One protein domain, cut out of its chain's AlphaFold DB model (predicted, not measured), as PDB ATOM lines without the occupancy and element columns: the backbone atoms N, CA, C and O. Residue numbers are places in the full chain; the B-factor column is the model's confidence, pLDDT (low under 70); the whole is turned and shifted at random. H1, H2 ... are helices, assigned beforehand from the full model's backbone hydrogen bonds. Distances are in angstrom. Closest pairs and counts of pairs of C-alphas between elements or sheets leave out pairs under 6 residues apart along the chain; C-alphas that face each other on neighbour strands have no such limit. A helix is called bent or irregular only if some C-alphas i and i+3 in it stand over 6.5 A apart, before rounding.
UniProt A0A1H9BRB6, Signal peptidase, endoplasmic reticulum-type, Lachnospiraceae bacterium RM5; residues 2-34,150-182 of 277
ATOM      1  N   LYS A   2     206.860 202.060 159.139       70.94
ATOM      2  CA  LYS A   2     205.372 202.074 159.168       70.94
ATOM      3  C   LYS A   2     204.733 201.310 160.350       70.94
ATOM      4  O   LYS A   2     203.767 201.791 160.930       70.94
ATOM      5  N   LYS A   3     205.293 200.155 160.744       79.94
ATOM      6  CA  LYS A   3     204.829 199.375 161.916       79.94
ATOM      7  C   LYS A   3     205.066 200.112 163.241       79.94
ATOM      8  O   LYS A   3     204.165 200.180 164.066       79.94
ATOM      9  N   LEU A   4     206.245 200.719 163.401       79.94
ATOM     10  CA  LEU A   4     206.599 201.501 164.589       79.94
ATOM     11  C   LEU A   4     205.703 202.744 164.722       79.94
ATOM     12  O   LEU A   4     205.176 203.005 165.794       79.94
ATOM     13  N   LEU A   5     205.453 203.447 163.612       82.50
ATOM     14  CA  LEU A   5     204.542 204.593 163.576       82.50
ATOM     15  C   LEU A   5     203.114 204.199 163.978       82.50
ATOM     16  O   LEU A   5     202.490 204.893 164.771       82.50
ATOM     17  N   ARG A   6     202.608 203.061 163.484       82.38
ATOM     18  CA  ARG A   6     201.274 202.557 163.843       82.38
ATOM     19  C   ARG A   6     201.164 202.225 165.334       82.38
ATOM     20  O   ARG A   6     200.159 202.562 165.947       82.38
ATOM     21  N   ILE A   7     202.198 201.615 165.918       86.56
ATOM     22  CA  ILE A   7     202.255 201.316 167.357       86.56
ATOM     23  C   ILE A   7     202.264 202.610 168.178       86.56
ATOM     24  O   ILE A   7     201.474 202.741 169.107       86.56
ATOM     25  N   ILE A   8     203.096 203.588 167.803       86.94
ATOM     26  CA  ILE A   8     203.177 204.886 168.491       86.94
ATOM     27  C   ILE A   8     201.835 205.620 168.437       86.94
ATOM     28  O   ILE A   8     201.370 206.111 169.461       86.94
ATOM     29  N   VAL A   9     201.189 205.659 167.268       84.00
ATOM     30  CA  VAL A   9     199.860 206.263 167.113       84.00
ATOM     31  C   VAL A   9     198.847 205.548 168.002       84.00
ATOM     32  O   VAL A   9     198.100 206.217 168.702       84.00
ATOM     33  N   ASN A  10     198.851 204.214 168.049       85.00
ATOM     34  CA  ASN A  10     197.908 203.477 168.887       85.00
ATOM     35  C   ASN A  10     198.131 203.760 170.384       85.00
ATOM     36  O   ASN A  10     197.179 204.035 171.104       85.00
ATOM     37  N   ILE A  11     199.386 203.780 170.844       89.31
ATOM     38  CA  ILE A  11     199.736 204.131 172.231       89.31
ATOM     39  C   ILE A  11     199.274 205.554 172.569       89.31
ATOM     40  O   ILE A  11     198.669 205.767 173.618       89.31
ATOM     41  N   LEU A  12     199.515 206.522 171.680       86.62
ATOM     42  CA  LEU A  12     199.038 207.897 171.848       86.62
ATOM     43  C   LEU A  12     197.510 207.970 171.941       86.62
ATOM     44  O   LEU A  12     196.989 208.724 172.757       86.62
ATOM     45  N   MET A  13     196.799 207.173 171.143       81.88
ATOM     46  CA  MET A  13     195.335 207.135 171.147       81.88
ATOM     47  C   MET A  13     194.779 206.521 172.432       81.88
ATOM     48  O   MET A  13     193.906 207.117 173.059       81.88
ATOM     49  N   TRP A  14     195.328 205.394 172.895       85.62
ATOM     50  CA  TRP A  14     194.980 204.837 174.207       85.62
ATOM     51  C   TRP A  14     195.298 205.815 175.342       85.62
ATOM     52  O   TRP A  14     194.493 205.978 176.258       85.62
ATOM     53  N   GLY A  15     196.424 206.528 175.251       87.75
ATOM     54  CA  GLY A  15     196.773 207.602 176.180       87.75
ATOM     55  C   GLY A  15     195.740 208.732 176.194       87.75
ATOM     56  O   GLY A  15     195.334 209.168 177.268       87.75
ATOM     57  N   LEU A  16     195.265 209.167 175.022       84.31
ATOM     58  CA  LEU A  16     194.216 210.183 174.892       84.31
ATOM     59  C   LEU A  16     192.888 209.715 175.502       84.31
ATOM     60  O   LEU A  16     192.231 210.496 176.189       84.31
ATOM     61  N   LEU A  17     192.510 208.451 175.296       84.12
ATOM     62  CA  LEU A  17     191.299 207.873 175.885       84.12
ATOM     63  C   LEU A  17     191.383 207.808 177.412       84.12
ATOM     64  O   LEU A  17     190.456 208.241 178.093       84.12
ATOM     65  N   ILE A  18     192.504 207.327 177.958       87.62
ATOM     66  CA  ILE A  18     192.732 207.279 179.410       87.62
ATOM     67  C   ILE A  18     192.722 208.694 179.993       87.62
ATOM     68  O   ILE A  18     192.081 208.940 181.012       87.62
ATOM     69  N   PHE A  19     193.387 209.643 179.334       85.25
ATOM     70  CA  PHE A  19     193.375 211.043 179.742       85.25
ATOM     71  C   PHE A  19     191.954 211.625 179.736       85.25
ATOM     72  O   PHE A  19     191.539 212.244 180.715       85.25
ATOM     73  N   GLY A  20     191.179 211.376 178.677       84.12
ATOM     74  CA  GLY A  20     189.782 211.795 178.588       84.12
ATOM     75  C   GLY A  20     188.907 211.179 179.679       84.12
ATOM     76  O   GLY A  20     188.097 211.881 180.288       84.12
ATOM     77  N   LEU A  21     189.117 209.899 179.999       85.38
ATOM     78  CA  LEU A  21     188.436 209.217 181.098       85.38
ATOM     79  C   LEU A  21     188.772 209.860 182.450       85.38
ATOM     80  O   LEU A  21     187.863 210.172 183.215       85.38
ATOM     81  N   LEU A  22     190.051 210.122 182.731       83.00
ATOM     82  CA  LEU A  22     190.488 210.779 183.969       83.00
ATOM     83  C   LEU A  22     189.882 212.176 184.125       83.00
ATOM     84  O   LEU A  22     189.403 212.528 185.205       83.00
ATOM     85  N   VAL A  23     189.853 212.966 183.048       80.06
ATOM     86  CA  VAL A  23     189.200 214.283 183.043       80.06
ATOM     87  C   VAL A  23     187.705 214.139 183.314       80.06
ATOM     88  O   VAL A  23     187.167 214.875 184.137       80.06
ATOM     89  N   THR A  24     187.040 213.172 182.685       81.62
ATOM     90  CA  THR A  24     185.603 212.924 182.884       81.62
ATOM     91  C   THR A  24     185.297 212.550 184.331       81.62
ATOM     92  O   THR A  24     184.392 213.129 184.928       81.62
ATOM     93  N   ILE A  25     186.092 211.656 184.927       81.19
ATOM     94  CA  ILE A  25     185.985 211.293 186.348       81.19
ATOM     95  C   ILE A  25     186.164 212.535 187.225       81.19
ATOM     96  O   ILE A  25     185.380 212.759 188.141       81.19
ATOM     97  N   THR A  26     187.157 213.371 186.920       75.44
ATOM     98  CA  THR A  26     187.456 214.597 187.672       75.44
ATOM     99  C   THR A  26     186.285 215.585 187.624       75.44
ATOM    100  O   THR A  26     185.876 216.101 188.665       75.44
ATOM    101  N   VAL A  27     185.713 215.827 186.440       76.62
ATOM    102  CA  VAL A  27     184.571 216.738 186.239       76.62
ATOM    103  C   VAL A  27     183.312 216.198 186.916       76.62
ATOM    104  O   VAL A  27     182.684 216.913 187.692       76.62
ATOM    105  N   PHE A  28     182.982 214.924 186.700       75.62
ATOM    106  CA  PHE A  28     181.790 214.300 187.278       75.62
ATOM    107  C   PHE A  28     181.876 214.172 188.807       75.62
ATOM    108  O   PHE A  28     180.896 214.390 189.516       75.62
ATOM    109  N   SER A  29     183.065 213.878 189.345       71.56
ATOM    110  CA  SER A  29     183.313 213.869 190.792       71.56
ATOM    111  C   SER A  29     183.150 215.261 191.410       71.56
ATOM    112  O   SER A  29     182.607 215.375 192.507       71.56
ATOM    113  N   SER A  30     183.557 216.311 190.687       69.25
ATOM    114  CA  SER A  30     183.434 217.706 191.127       69.25
ATOM    115  C   SER A  30     181.980 218.125 191.346       69.25
ATOM    116  O   SER A  30     181.656 218.705 192.381       69.25
ATOM    117  N   GLU A  31     181.082 217.779 190.414       65.50
ATOM    118  CA  GLU A  31     179.654 218.123 190.513       65.50
ATOM    119  C   GLU A  31     178.989 217.523 191.760       65.50
ATOM    120  O   GLU A  31     178.095 218.135 192.341       65.50
ATOM    121  N   ARG A  32     179.455 216.352 192.212       60.88
ATOM    122  CA  ARG A  32     178.907 215.664 193.387       60.88
ATOM    123  C   ARG A  32     179.453 216.192 194.722       60.88
ATOM    124  O   ARG A  32     178.754 216.095 195.726       60.88
ATOM    125  N   ASN A  33     180.657 216.769 194.736       61.09
ATOM    126  CA  ASN A  33     181.389 217.162 195.949       61.09
ATOM    127  C   ASN A  33     181.602 218.686 196.063       61.09
ATOM    128  O   ASN A  33     182.704 219.144 196.364       61.09
ATOM    129  N   ASN A  34     180.565 219.496 195.819       64.25
ATOM    130  CA  ASN A  34     180.621 220.968 195.928       64.25
ATOM    131  C   ASN A  34     181.726 221.637 195.080       64.25
ATOM    132  O   ASN A  34     182.262 222.678 195.458       64.25
ATOM    133  N   LYS A 150     180.726 222.818 180.530       86.00
ATOM    134  CA  LYS A 150     180.003 221.955 179.571       86.00
ATOM    135  C   LYS A 150     180.530 222.087 178.134       86.00
ATOM    136  O   LYS A 150     180.679 221.094 177.429       86.00
ATOM    137  N   LYS A 151     180.835 223.321 177.708       88.81
ATOM    138  CA  LYS A 151     181.375 223.608 176.371       88.81
ATOM    139  C   LYS A 151     182.815 223.118 176.222       88.81
ATOM    140  O   LYS A 151     183.126 222.482 175.221       88.81
ATOM    141  N   GLY A 152     183.678 223.403 177.197       86.31
ATOM    142  CA  GLY A 152     185.076 222.977 177.147       86.31
ATOM    143  C   GLY A 152     185.221 221.463 177.216       86.31
ATOM    144  O   GLY A 152     185.953 220.899 176.412       86.31
ATOM    145  N   PHE A 153     184.450 220.788 178.069       85.25
ATOM    146  CA  PHE A 153     184.388 219.328 178.103       85.25
ATOM    147  C   PHE A 153     183.968 218.740 176.746       85.25
ATOM    148  O   PHE A 153     184.651 217.870 176.206       85.25
ATOM    149  N   PHE A 154     182.887 219.253 176.147       88.62
ATOM    150  CA  PHE A 154     182.405 218.789 174.844       88.62
ATOM    151  C   PHE A 154     183.461 218.961 173.740       88.62
ATOM    152  O   PHE A 154     183.750 218.023 173.000       88.62
ATOM    153  N   ILE A 155     184.072 220.144 173.646       89.31
ATOM    154  CA  ILE A 155     185.040 220.464 172.589       89.31
ATOM    155  C   ILE A 155     186.365 219.721 172.792       89.31
ATOM    156  O   ILE A 155     186.936 219.228 171.827       89.31
ATOM    157  N   CYS A 156     186.878 219.651 174.022       85.12
ATOM    158  CA  CYS A 156     188.205 219.097 174.289       85.12
ATOM    159  C   CYS A 156     188.219 217.576 174.431       85.12
ATOM    160  O   CYS A 156     189.251 216.972 174.160       85.12
ATOM    161  N   ILE A 157     187.118 216.965 174.875       85.12
ATOM    162  CA  ILE A 157     187.057 215.524 175.143       85.12
ATOM    163  C   ILE A 157     186.134 214.834 174.141       85.12
ATOM    164  O   ILE A 157     186.580 213.955 173.405       85.12
ATOM    165  N   LEU A 158     184.866 215.249 174.065       86.44
ATOM    166  CA  LEU A 158     183.863 214.519 173.285       86.44
ATOM    167  C   LEU A 158     184.142 214.563 171.778       86.44
ATOM    168  O   LEU A 158     184.068 213.531 171.120       86.44
ATOM    169  N   VAL A 159     184.495 215.730 171.228       89.44
ATOM    170  CA  VAL A 159     184.762 215.883 169.787       89.44
ATOM    171  C   VAL A 159     185.979 215.058 169.336       89.44
ATOM    172  O   VAL A 159     185.816 214.256 168.415       89.44
ATOM    173  N   PRO A 160     187.171 215.153 169.965       85.75
ATOM    174  CA  PRO A 160     188.306 214.305 169.602       85.75
ATOM    175  C   PRO A 160     188.015 212.814 169.770       85.75
ATOM    176  O   PRO A 160     188.409 212.018 168.920       85.75
ATOM    177  N   MET A 161     187.285 212.437 170.825       86.00
ATOM    178  CA  MET A 161     186.888 211.049 171.060       86.00
ATOM    179  C   MET A 161     185.925 210.538 169.978       86.00
ATOM    180  O   MET A 161     186.088 209.419 169.503       86.00
ATOM    181  N   ALA A 162     184.969 211.359 169.538       89.00
ATOM    182  CA  ALA A 162     184.052 211.017 168.454       89.00
ATOM    183  C   ALA A 162     184.781 210.893 167.110       89.00
ATOM    184  O   ALA A 162     184.563 209.927 166.389       89.00
ATOM    185  N   ILE A 163     185.687 211.824 166.789       89.50
ATOM    186  CA  ILE A 163     186.510 211.754 165.570       89.50
ATOM    187  C   ILE A 163     187.350 210.474 165.575       89.50
ATOM    188  O   ILE A 163     187.380 209.754 164.579       89.50
ATOM    189  N   PHE A 164     187.997 210.166 166.702       86.00
ATOM    190  CA  PHE A 164     188.755 208.929 166.865       86.00
ATOM    191  C   PHE A 164     187.874 207.694 166.646       86.00
ATOM    192  O   PHE A 164     188.231 206.819 165.859       86.00
ATOM    193  N   PHE A 165     186.700 207.654 167.281       87.88
ATOM    194  CA  PHE A 165     185.754 206.555 167.134       87.88
ATOM    195  C   PHE A 165     185.293 206.378 165.682       87.88
ATOM    196  O   PHE A 165     185.251 205.254 165.198       87.88
ATOM    197  N   LEU A 166     185.009 207.466 164.959       92.44
ATOM    198  CA  LEU A 166     184.620 207.412 163.546       92.44
ATOM    199  C   LEU A 166     185.742 206.871 162.652       92.44
ATOM    200  O   LEU A 166     185.477 206.074 161.755       92.44
ATOM    201  N   VAL A 167     186.994 207.270 162.899       88.12
ATOM    202  CA  VAL A 167     188.157 206.750 162.160       88.12
ATOM    203  C   VAL A 167     188.344 205.258 162.420       88.12
ATOM    204  O   VAL A 167     188.612 204.500 161.488       88.12
ATOM    205  N   GLU A 168     188.210 204.826 163.671       86.81
ATOM    206  CA  GLU A 168     188.363 203.417 164.020       86.81
ATOM    207  C   GLU A 168     187.199 202.573 163.491       86.81
ATOM    208  O   GLU A 168     187.418 201.485 162.963       86.81
ATOM    209  N   LEU A 169     185.980 203.115 163.520       90.50
ATOM    210  CA  LEU A 169     184.804 202.495 162.921       90.50
ATOM    211  C   LEU A 169     184.964 202.333 161.405       90.50
ATOM    212  O   LEU A 169     184.659 201.268 160.877       90.50
ATOM    213  N   TYR A 170     185.479 203.349 160.705       93.12
ATOM    214  CA  TYR A 170     185.747 203.262 159.268       93.12
ATOM    215  C   TYR A 170     186.745 202.144 158.944       93.12
ATOM    216  O   TYR A 170     186.448 201.286 158.115       93.12
ATOM    217  N   LYS A 171     187.887 202.097 159.642       87.75
ATOM    218  CA  LYS A 171     188.890 201.033 159.458       87.75
ATOM    219  C   LYS A 171     188.329 199.653 159.773       87.75
ATOM    220  O   LYS A 171     188.660 198.683 159.098       87.75
ATOM    221  N   PHE A 172     187.507 199.553 160.815       89.19
ATOM    222  CA  PHE A 172     186.855 198.307 161.184       89.19
ATOM    223  C   PHE A 172     185.915 197.831 160.070       89.19
ATOM    224  O   PHE A 172     186.001 196.676 159.662       89.19
ATOM    225  N   ILE A 173     185.085 198.723 159.520       92.19
ATOM    226  CA  ILE A 173     184.193 198.410 158.393       92.19
ATOM    227  C   ILE A 173     184.998 198.014 157.149       92.19
ATOM    228  O   ILE A 173     184.675 197.005 156.529       92.19
ATOM    229  N   GLU A 174     186.056 198.752 156.803       89.00
ATOM    230  CA  GLU A 174     186.953 198.420 155.685       89.00
ATOM    231  C   GLU A 174     187.555 197.016 155.853       89.00
ATOM    232  O   GLU A 174     187.464 196.190 154.947       89.00
ATOM    233  N   THR A 175     188.060 196.705 157.049       87.12
ATOM    234  CA  THR A 175     188.630 195.388 157.375       87.12
ATOM    235  C   THR A 175     187.583 194.274 157.279       87.12
ATOM    236  O   THR A 175     187.878 193.182 156.797       87.12
ATOM    237  N   LEU A 176     186.343 194.532 157.710       86.06
ATOM    238  CA  LEU A 176     185.245 193.569 157.593       86.06
ATOM    239  C   LEU A 176     184.821 193.331 156.139       86.06
ATOM    240  O   LEU A 176     184.464 192.207 155.788       86.06
ATOM    241  N   ILE A 177     184.839 194.372 155.304       86.06
ATOM    242  CA  ILE A 177     184.548 194.258 153.870       86.06
ATOM    243  C   ILE A 177     185.652 193.459 153.174       86.06
ATOM    244  O   ILE A 177     185.347 192.587 152.364       86.06
ATOM    245  N   GLU A 178     186.918 193.706 153.513       82.56
ATOM    246  CA  GLU A 178     188.053 192.971 152.952       82.56
ATOM    247  C   GLU A 178     188.053 191.497 153.379       82.56
ATOM    248  O   GLU A 178     188.253 190.626 152.539       82.56
ATOM    249  N   TYR A 179     187.707 191.190 154.634       76.94
ATOM    250  CA  TYR A 179     187.564 189.808 155.113       76.94
ATOM    251  C   TYR A 179     186.408 189.043 154.445       76.94
ATOM    252  O   TYR A 179     186.452 187.821 154.335       76.94
ATOM    253  N   LYS A 180     185.357 189.745 153.998       71.25
ATOM    254  CA  LYS A 180     184.224 189.141 153.281       71.25
ATOM    255  C   LYS A 180     184.479 188.912 151.791       71.25
ATOM    256  O   LYS A 180     183.635 188.282 151.156       71.25
ATOM    257  N   LYS A 181     185.584 189.402 151.217       60.91
ATOM    258  CA  LYS A 181     185.937 189.043 149.841       60.91
ATOM    259  C   LYS A 181     186.376 187.575 149.821       60.91
ATOM    260  O   LYS A 181     187.316 187.237 150.542       60.91
ATOM    261  N   PRO A 182     185.716 186.697 149.045       63.19
ATOM    262  CA  PRO A 182     186.196 185.335 148.892       63.19
ATOM    263  C   PRO A 182     187.611 185.387 148.301       63.19
ATOM    264  O   PRO A 182     187.880 186.127 147.358       63.19
TER     265      PRO A 182
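AT A GLANCE: This is residues 2 to 34 and 150 to 182 of the 277 residues of the protein "Signal peptidase, endoplasmic reticulum-type" of Lachnospiraceae bacterium RM5 (UniProt A0A1H9BRB6). Two long helices, H1 then H2, make an open V that narrows where Gly 20 and Ile 157 come close; residues 2 to 12 and 165 to 182 stick out as its arms, and residues 28 to 34 stick out beyond the narrow end. The printed part has 66 residues, 61 of them in the two named helices, with no named strand; its class is all helix, and it forms a rod of 59 by 24 by 16 A, only just loose, close to extended, with a radius of gyration of the C-alphas of 16.3 A.

IN THESE COORDINATES: Find C-alpha 2 at (205.372, 202.074, 159.168); from there H1, residues 2 to 32, runs 45.3 A. H2, residues 150 to 179, runs 41.1 A to C-alpha 179 at (187.564, 189.808, 155.113). Look near residue 157 for its kink of 28 degrees; H2 is only just irregular, with C-alphas 156 and 159 6.52 A apart.

HOW THE PARTS SIT: H1 and H2 are close but not clearly touching, the closest C-alphas, of Gly 20 and Ile 157, being 5.8 A apart. They run opposite ways at a steep tilt of 39 degrees. O i to N i+4 pairs are within hydrogen-bond range in 26 of 27 for H1 and 24 of 26 for H2.

THE WHOLE: The farthest C-alphas, of Asn 34 and Pro 182, are 59.3 A apart. Residues 35 to 149 are not printed; C-alphas 34 and 150 stand 16.4 A apart across this cut. Look for pLDDT under 70 at residues 30 to 34 and 181 to 182.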